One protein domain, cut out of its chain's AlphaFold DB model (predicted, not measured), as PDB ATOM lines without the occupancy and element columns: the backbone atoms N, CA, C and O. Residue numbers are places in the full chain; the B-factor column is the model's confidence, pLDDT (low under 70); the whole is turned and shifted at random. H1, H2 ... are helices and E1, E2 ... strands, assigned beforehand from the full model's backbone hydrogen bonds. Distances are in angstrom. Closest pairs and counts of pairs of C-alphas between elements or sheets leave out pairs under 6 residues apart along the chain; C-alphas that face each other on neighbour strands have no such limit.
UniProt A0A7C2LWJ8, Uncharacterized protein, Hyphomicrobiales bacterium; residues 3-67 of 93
ATOM      1  N   SER A   3     468.746 411.433 334.386       96.25
ATOM      2  CA  SER A   3     468.814 412.784 333.825       96.25
ATOM      3  C   SER A   3     467.593 413.022 332.932       96.25
ATOM      4  O   SER A   3     466.923 412.076 332.513       96.25
ATOM      5  N   LYS A   4     467.270 414.289 332.660       96.19
ATOM      6  CA  LYS A   4     466.189 414.649 331.739       96.19
ATOM      7  C   LYS A   4     466.578 415.818 330.847       96.19
ATOM      8  O   LYS A   4     467.318 416.698 331.282       96.19
ATOM      9  N   SER A   5     466.055 415.826 329.626       96.88
ATOM     10  CA  SER A   5     466.246 416.903 328.652       96.88
ATOM     11  C   SER A   5     464.914 417.267 328.008       96.88
ATOM     12  O   SER A   5     464.141 416.383 327.635       96.88
ATOM     13  N   ARG A   6     464.636 418.569 327.894       97.00
ATOM     14  CA  ARG A   6     463.428 419.086 327.247       97.00
ATOM     15  C   ARG A   6     463.761 419.506 325.822       97.00
ATOM     16  O   ARG A   6     464.613 420.366 325.620       97.00
ATOM     17  N   CYS A   7     463.053 418.945 324.849       95.69
ATOM     18  CA  CYS A   7     463.140 419.397 323.469       95.69
ATOM     19  C   CYS A   7     462.558 420.819 323.356       95.69
ATOM     20  O   CYS A   7     461.398 421.021 323.727       95.69
ATOM     21  N   PRO A   8     463.308 421.801 322.828       95.94
ATOM     22  CA  PRO A   8     462.825 423.176 322.709       95.94
ATOM     23  C   PRO A   8     461.712 423.329 321.663       95.94
ATOM     24  O   PRO A   8     460.898 424.236 321.778       95.94
ATOM     25  N   HIS A   9     461.646 422.436 320.671       94.00
ATOM     26  CA  HIS A   9     460.683 422.532 319.569       94.00
ATOM     27  C   HIS A   9     459.345 421.851 319.865       94.00
ATOM     28  O   HIS A   9     458.310 422.306 319.394       94.00
ATOM     29  N   THR A  10     459.354 420.763 320.639       92.94
ATOM     30  CA  THR A  10     458.141 419.974 320.928       92.94
ATOM     31  C   THR A  10     457.701 420.064 322.382       92.94
ATOM     32  O   THR A  10     456.606 419.633 322.727       92.94
ATOM     33  N   GLY A  11     458.560 420.573 323.269       94.19
ATOM     34  CA  GLY A  11     458.308 420.607 324.705       94.19
ATOM     35  C   GLY A  11     458.373 419.243 325.397       94.19
ATOM     36  O   GLY A  11     458.253 419.215 326.622       94.19
ATOM     37  N   VAL A  12     458.600 418.151 324.654       96.88
ATOM     38  CA  VAL A  12     458.743 416.788 325.186       96.88
ATOM     39  C   VAL A  12     459.947 416.721 326.117       96.88
ATOM     40  O   VAL A  12     461.030 417.202 325.782       96.88
ATOM     41  N   VAL A  13     459.761 416.103 327.278       97.94
ATOM     42  CA  VAL A  13     460.811 415.858 328.265       97.94
ATOM     43  C   VAL A  13     461.195 414.390 328.202       97.94
ATOM     44  O   VAL A  13     460.414 413.537 328.611       97.94
ATOM     45  N   ASN A  14     462.392 414.098 327.705       97.88
ATOM     46  CA  ASN A  14     462.946 412.747 327.674       97.88
ATOM     47  C   ASN A  14     463.763 412.475 328.937       97.88
ATOM     48  O   ASN A  14     464.450 413.369 329.437       97.88
ATOM     49  N   PHE A  15     463.708 411.237 329.421       97.50
ATOM     50  CA  PHE A  15     464.431 410.758 330.596       97.50
ATOM     51  C   PHE A  15     465.464 409.720 330.179       97.50
ATOM     52  O   PHE A  15     465.162 408.842 329.373       97.50
ATOM     53  N   TYR A  16     466.657 409.800 330.756       96.62
ATOM     54  CA  TYR A  16     467.801 408.962 330.403       96.62
ATOM     55  C   TYR A  16     468.416 408.361 331.661       96.62
ATOM     56  O   TYR A  16     468.390 408.965 332.741       96.62
ATOM     57  N   THR A  17     468.988 407.168 331.530       94.44
ATOM     58  CA  THR A  17     469.786 406.574 332.603       94.44
ATOM     59  C   THR A  17     471.227 407.060 332.495       94.44
ATOM     60  O   THR A  17     471.681 407.534 331.458       94.44
ATOM     61  N   ARG A  18     471.980 406.931 333.590       93.06
ATOM     62  CA  ARG A  18     473.425 407.190 333.557       93.06
ATOM     63  C   ARG A  18     474.180 406.178 332.687       93.06
ATOM     64  O   ARG A  18     475.231 406.527 332.166       93.06
ATOM     65  N   ALA A  19     473.673 404.948 332.590       92.81
ATOM     66  CA  ALA A  19     474.284 403.896 331.784       92.81
ATOM     67  C   ALA A  19     474.171 404.216 330.287       92.81
ATOM     68  O   ALA A  19     475.149 404.059 329.565       92.81
ATOM     69  N   ASP A  20     473.031 404.776 329.869       92.06
ATOM     70  CA  ASP A  20     472.723 405.054 328.468       92.06
ATOM     71  C   ASP A  20     472.203 406.495 328.300       92.06
ATOM     72  O   ASP A  20     470.998 406.728 328.175       92.06
ATOM     73  N   PRO A  21     473.092 407.507 328.283       92.50
ATOM     74  CA  PRO A  21     472.695 408.919 328.276       92.50
ATOM     75  C   PRO A  21     472.071 409.383 326.952       92.50
ATOM     76  O   PRO A  21     471.535 410.487 326.884       92.50
ATOM     77  N   LEU A  22     472.162 408.567 325.897       93.19
ATOM     78  CA  LEU A  22     471.634 408.864 324.563       93.19
ATOM     79  C   LEU A  22     470.349 408.086 324.247       93.19
ATOM     80  O   LEU A  22     469.664 408.419 323.281       93.19
ATOM     81  N   LEU A  23     470.000 407.084 325.062       94.44
ATOM     82  CA  LEU A  23     468.802 406.274 324.882       94.44
ATOM     83  C   LEU A  23     467.747 406.684 325.909       94.44
ATOM     84  O   LEU A  23     467.903 406.473 327.111       94.44
ATOM     85  N   ALA A  24     466.667 407.302 325.435       96.38
ATOM     86  CA  ALA A  24     465.569 407.670 326.312       96.38
ATOM     87  C   ALA A  24     464.886 406.404 326.851       96.38
ATOM     88  O   ALA A  24     464.551 405.503 326.089       96.38
ATOM     89  N   VAL A  25     464.635 406.363 328.158       96.06
ATOM     90  CA  VAL A  25     463.895 405.278 328.835       96.06
ATOM     91  C   VAL A  25     462.434 405.632 329.097       96.06
ATOM     92  O   VAL A  25     461.630 404.795 329.503       96.06
ATOM     93  N   GLY A  26     462.077 406.885 328.837       97.00
ATOM     94  CA  GLY A  26     460.710 407.356 328.853       97.00
ATOM     95  C   GLY A  26     460.612 408.829 328.506       97.00
ATOM     96  O   GLY A  26     461.623 409.533 328.408       97.00
ATOM     97  N   SER A  27     459.385 409.299 328.338       97.88
ATOM     98  CA  SER A  27     459.112 410.699 328.050       97.88
ATOM     99  C   SER A  27     457.829 411.195 328.702       97.88
ATOM    100  O   SER A  27     456.937 410.418 329.053       97.88
ATOM    101  N   VAL A  28     457.751 412.515 328.861       98.00
ATOM    102  CA  VAL A  28     456.539 413.235 329.242       98.00
ATOM    103  C   VAL A  28     456.275 414.344 328.230       98.00
ATOM    104  O   VAL A  28     457.188 415.081 327.855       98.00
ATOM    105  N   ALA A  29     455.023 414.485 327.806       97.50
ATOM    106  CA  ALA A  29     454.578 415.515 326.876       97.50
ATOM    107  C   ALA A  29     453.234 416.098 327.325       97.50
ATOM    108  O   ALA A  29     452.462 415.422 328.005       97.50
ATOM    109  N   ALA A  30     452.941 417.338 326.934       95.94
ATOM    110  CA  ALA A  30     451.579 417.858 327.042       95.94
ATOM    111  C   ALA A  30     450.630 416.980 326.207       95.94
ATOM    112  O   ALA A  30     450.994 416.537 325.112       95.94
ATOM    113  N   ALA A  31     449.444 416.688 326.737       94.25
ATOM    114  CA  ALA A  31     448.403 415.995 325.989       94.25
ATOM    115  C   ALA A  31     447.707 416.961 325.012       94.25
ATOM    116  O   ALA A  31     447.950 418.166 325.022       94.25
ATOM    117  N   ALA A  32     446.812 416.427 324.173       90.44
ATOM    118  CA  ALA A  32     445.934 417.259 323.345       90.44
ATOM    119  C   ALA A  32     445.015 418.149 324.204       90.44
ATOM    120  O   ALA A  32     444.715 419.278 323.832       90.44
ATOM    121  N   ASP A  33     444.608 417.642 325.369       90.75
ATOM    122  CA  ASP A  33     443.977 418.433 326.419       90.75
ATOM    123  C   ASP A  33     445.063 419.140 327.255       90.75
ATOM    124  O   ASP A  33     445.879 418.457 327.885       90.75
ATOM    125  N   PRO A  34     445.082 420.485 327.307       85.88
ATOM    126  CA  PRO A  34     446.112 421.247 328.012       85.88
ATOM    127  C   PRO A  34     446.089 421.057 329.535       85.88
ATOM    128  O   PRO A  34     447.057 421.418 330.206       85.88
ATOM    129  N   SER A  35     445.014 420.492 330.094       90.44
ATOM    130  CA  SER A  35     444.937 420.135 331.516       90.44
ATOM    131  C   SER A  35     445.665 418.829 331.855       90.44
ATOM    132  O   SER A  35     445.777 418.473 333.027       90.44
ATOM    133  N   ASN A  36     446.183 418.121 330.847       94.69
ATOM    134  CA  ASN A  36     446.755 416.796 331.003       94.69
ATOM    135  C   ASN A  36     448.140 416.665 330.359       94.69
ATOM    136  O   ASN A  36     448.511 417.339 329.399       94.69
ATOM    137  N   TYR A  37     448.909 415.727 330.895       97.44
ATOM    138  CA  TYR A  37     450.217 415.318 330.409       97.44
ATOM    139  C   TYR A  37     450.206 413.819 330.150       97.44
ATOM    140  O   TYR A  37     449.707 413.047 330.966       97.44
ATOM    141  N   VAL A  38     450.787 413.406 329.029       97.25
ATOM    142  CA  VAL A  38     451.025 412.001 328.702       97.25
ATOM    143  C   VAL A  38     452.422 411.629 329.177       97.25
ATOM    144  O   VAL A  38     453.383 412.328 328.856       97.25
ATOM    145  N   TRP A  39     452.550 410.511 329.885       97.44
ATOM    146  CA  TRP A  39     453.838 409.881 330.171       97.44
ATOM    147  C   TRP A  39     453.931 408.516 329.485       97.44
ATOM    148  O   TRP A  39     452.922 407.826 329.320       97.44
ATOM    149  N   ARG A  40     455.140 408.132 329.063       97.19
ATOM    150  CA  ARG A  40     455.432 406.844 328.413       97.19
ATOM    151  C   ARG A  40     456.748 406.275 328.933       97.19
ATOM    152  O   ARG A  40     457.747 406.989 328.954       97.19
ATOM    153  N   CYS A  41     456.743 405.011 329.333       95.81
ATOM    154  CA  CYS A  41     457.903 404.211 329.702       95.81
ATOM    155  C   CYS A  41     458.242 403.274 328.541       95.81
ATOM    156  O   CYS A  41     457.365 402.559 328.057       95.81
ATOM    157  N   TYR A  42     459.504 403.275 328.122       94.25
ATOM    158  CA  TYR A  42     459.999 402.447 327.015       94.25
ATOM    159  C   TYR A  42     460.701 401.171 327.498       94.25
ATOM    160  O   TYR A  42     461.256 400.422 326.703       94.25
ATOM    161  N   LEU A  43     460.722 400.943 328.812       90.00
ATOM    162  CA  LEU A  43     461.344 399.774 329.422       90.00
ATOM    163  C   LEU A  43     460.297 398.703 329.736       90.00
ATOM    164  O   LEU A  43     459.224 399.013 330.251       90.00
ATOM    165  N   GLY A  44     460.658 397.438 329.512       84.38
ATOM    166  CA  GLY A  44     459.835 396.285 329.883       84.38
ATOM    167  C   GLY A  44     458.525 396.204 329.095       84.38
ATOM    168  O   GLY A  44     458.509 396.411 327.885       84.38
ATOM    169  N   ALA A  45     457.427 395.877 329.784       74.88
ATOM    170  CA  ALA A  45     456.087 396.009 329.219       74.88
ATOM    171  C   ALA A  45     455.776 397.504 329.110       74.88
ATOM    172  O   ALA A  45     455.471 398.134 330.124       74.88
ATOM    173  N   GLU A  46     455.925 398.063 327.905       80.81
ATOM    174  CA  GLU A  46     455.695 399.480 327.620       80.81
ATOM    175  C   GLU A  46     454.454 399.994 328.365       80.81
ATOM    176  O   GLU A  46     453.337 399.512 328.175       80.81
ATOM    177  N   ALA A  47     454.663 400.965 329.254       90.81
ATOM    178  CA  ALA A  47     453.622 401.507 330.117       90.81
ATOM    179  C   ALA A  47     453.393 402.977 329.783       90.81
ATOM    180  O   ALA A  47     454.335 403.720 329.511       90.81
ATOM    181  N   SER A  48     452.146 403.428 329.818       94.88
ATOM    182  CA  SER A  48     451.825 404.833 329.571       94.88
ATOM    183  C   SER A  48     450.577 405.262 330.322       94.88
ATOM    184  O   SER A  48     449.801 404.430 330.793       94.88
ATOM    185  N   GLY A  49     450.375 406.570 330.441       94.94
ATOM    186  CA  GLY A  49     449.175 407.101 331.067       94.94
ATOM    187  C   GLY A  49     449.059 408.612 330.966       94.94
ATOM    188  O   GLY A  49     449.927 409.292 330.416       94.94
ATOM    189  N   LEU A  50     447.964 409.121 331.526       96.56
ATOM    190  CA  LEU A  50     447.690 410.544 331.678       96.56
ATOM    191  C   LEU A  50     447.911 410.975 333.129       96.56
ATOM    192  O   LEU A  50     447.712 410.190 334.058       96.56
ATOM    193  N   ALA A  51     448.314 412.225 333.321       96.50
ATOM    194  CA  ALA A  51     448.396 412.860 334.627       96.50
ATOM    195  C   ALA A  51     448.031 414.352 334.528       96.50
ATOM    196  O   ALA A  51     448.298 414.969 333.499       96.50
ATOM    197  N   PRO A  52     447.495 414.964 335.599       96.31
ATOM    198  CA  PRO A  52     446.975 416.336 335.561       96.31
ATOM    199  C   PRO A  52     448.064 417.419 335.506       96.31
ATOM    200  O   PRO A  52     447.775 418.603 335.378       96.31
ATOM    201  N   ASN A  53     449.337 417.056 335.684       95.50
ATOM    202  CA  ASN A  53     450.457 417.986 335.583       95.50
ATOM    203  C   ASN A  53     451.775 417.246 335.318       95.50
ATOM    204  O   ASN A  53     451.884 416.032 335.515       95.50
ATOM    205  N   LEU A  54     452.792 418.008 334.903       94.06
ATOM    206  CA  LEU A  54     454.129 417.506 334.588       94.06
ATOM    207  C   LEU A  54     454.768 416.738 335.757       94.06
ATOM    208  O   LEU A  54     455.375 415.694 335.541       94.06
ATOM    209  N   THR A  55     454.615 417.227 336.991       96.06
ATOM    210  CA  THR A  55     455.192 416.593 338.186       96.06
ATOM    211  C   THR A  55     454.576 415.220 338.444       96.06
ATOM    212  O   THR A  55     455.297 414.256 338.693       96.06
ATOM    213  N   ALA A  56     453.250 415.109 338.340       96.38
ATOM    214  CA  ALA A  56     452.537 413.848 338.493       96.38
ATOM    215  C   ALA A  56     452.882 412.864 337.365       96.38
ATOM    216  O   ALA A  56     453.137 411.692 337.633       96.38
ATOM    217  N   ALA A  57     452.968 413.340 336.118       97.12
ATOM    218  CA  ALA A  57     453.405 412.531 334.982       97.12
ATOM    219  C   ALA A  57     454.831 411.985 335.179       97.12
ATOM    220  O   ALA A  57     455.076 410.799 334.967       97.12
ATOM    221  N   GLU A  58     455.762 412.827 335.640       96.62
ATOM    222  CA  GLU A  58     457.131 412.414 335.958       96.62
ATOM    223  C   GLU A  58     457.167 411.382 337.097       96.62
ATOM    224  O   GLU A  58     457.907 410.400 337.007       96.62
ATOM    225  N   ALA A  59     456.367 411.563 338.151       96.38
ATOM    226  CA  ALA A  59     456.280 410.607 339.253       96.38
ATOM    227  C   ALA A  59     455.761 409.237 338.783       96.38
ATOM    228  O   ALA A  59     456.347 408.209 339.129       96.38
ATOM    229  N   CYS A  60     454.717 409.213 337.949       96.12
ATOM    230  CA  CYS A  60     454.211 407.980 337.346       96.12
ATOM    231  C   CYS A  60     455.275 407.302 336.477       96.12
ATOM    232  O   CYS A  60     455.531 406.111 336.644       96.12
ATOM    233  N   LEU A  61     455.963 408.062 335.620       95.88
ATOM    234  CA  LEU A  61     457.038 407.521 334.793       95.88
ATOM    235  C   LEU A  61     458.169 406.913 335.633       95.88
ATOM    236  O   LEU A  61     458.637 405.818 335.337       95.88
ATOM    237  N   ARG A  62     458.597 407.587 336.706       95.00
ATOM    238  CA  ARG A  62     459.649 407.077 337.602       95.00
ATOM    239  C   ARG A  62     459.263 405.747 338.245       95.00
ATOM    240  O   ARG A  62     460.098 404.848 338.292       95.00
ATOM    241  N   ARG A  63     458.010 405.606 338.682       94.38
ATOM    242  CA  ARG A  63     457.484 404.342 339.220       94.38
ATOM    243  C   ARG A  63     457.454 403.242 338.158       94.38
ATOM    244  O   ARG A  63     457.817 402.111 338.455       94.38
ATOM    245  N   ALA A  64     457.086 403.569 336.917       93.50
ATOM    246  CA  ALA A  64     457.108 402.610 335.809       93.50
ATOM    247  C   ALA A  64     458.535 402.137 335.500       93.50
ATOM    248  O   ALA A  64     458.768 400.941 335.372       93.50
ATOM    249  N   ILE A  65     459.499 403.061 335.463       92.44
ATOM    250  CA  ILE A  65     460.924 402.746 335.276       92.44
ATOM    251  C   ILE A  65     461.452 401.861 336.417       92.44
ATOM    252  O   ILE A  65     462.263 400.973 336.172       92.44
ATOM    253  N   ALA A  66     460.990 402.079 337.651       91.75
ATOM    254  CA  ALA A  66     461.338 401.253 338.807       91.75
ATOM    255  C   ALA A  66     460.632 399.879 338.826       91.75
ATOM    256  O   ALA A  66     460.917 399.064 339.699       91.75
ATOM    257  N   GLY A  67     459.720 399.608 337.884       87.69
ATOM    258  CA  GLY A  67     458.924 398.377 337.850       87.69
ATOM    259  C   GLY A  67     457.805 398.326 338.898       87.69
ATOM    260  O   GLY A  67     457.248 397.266 339.156       87.69
TER     261      GLY A  67
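What this domain is: This is residues 3 to 67 of the 93 residues of an uncharacterized protein of Hyphomicrobiales bacterium (UniProt A0A7C2LWJ8). A twisted wall of five strands, E1 to E5 side by side in chain order, has one helix, H1, packed along one face over E3 and E4: two layers, the other face bare. The strands form a meander, each the antiparallel neighbour of the one before. The 65 printed residues, class mixed, run E1 E2 E3 E4 E5 H1, compact, with radius of gyration of the C-alphas 11.1 A and spans of 33 by 27 by 16 A.

Where its parts are: E3 is residues 24 to 30, 17.3 A long; E2 is 13 to 17, E4 37 to 41, E5 47 to 51. E1, 3 to 6, begins at C-alpha (468.814, 412.784, 333.825). H1, 54 to 65, 16.3 A long, ends at C-alpha (460.924, 402.746, 335.276).

How they stand to each other: Within hydrogen-bond range are N 27 and O 40 of hairpin E3 and E4, 2.9 A, and N 13 and O 28 of hairpin E2 and E3, 2.8 A. H1 is on the sheet, height 7.2 A, only just over E3, with 3 C-alphas; its closest C-alphas to E4 are Ala 57 and Trp 39, 5.5 A. Every O i to N i+4 pair in H1 is within range.

The domain as a whole: The printed part has no cut, no long link and no residue under pLDDT 70.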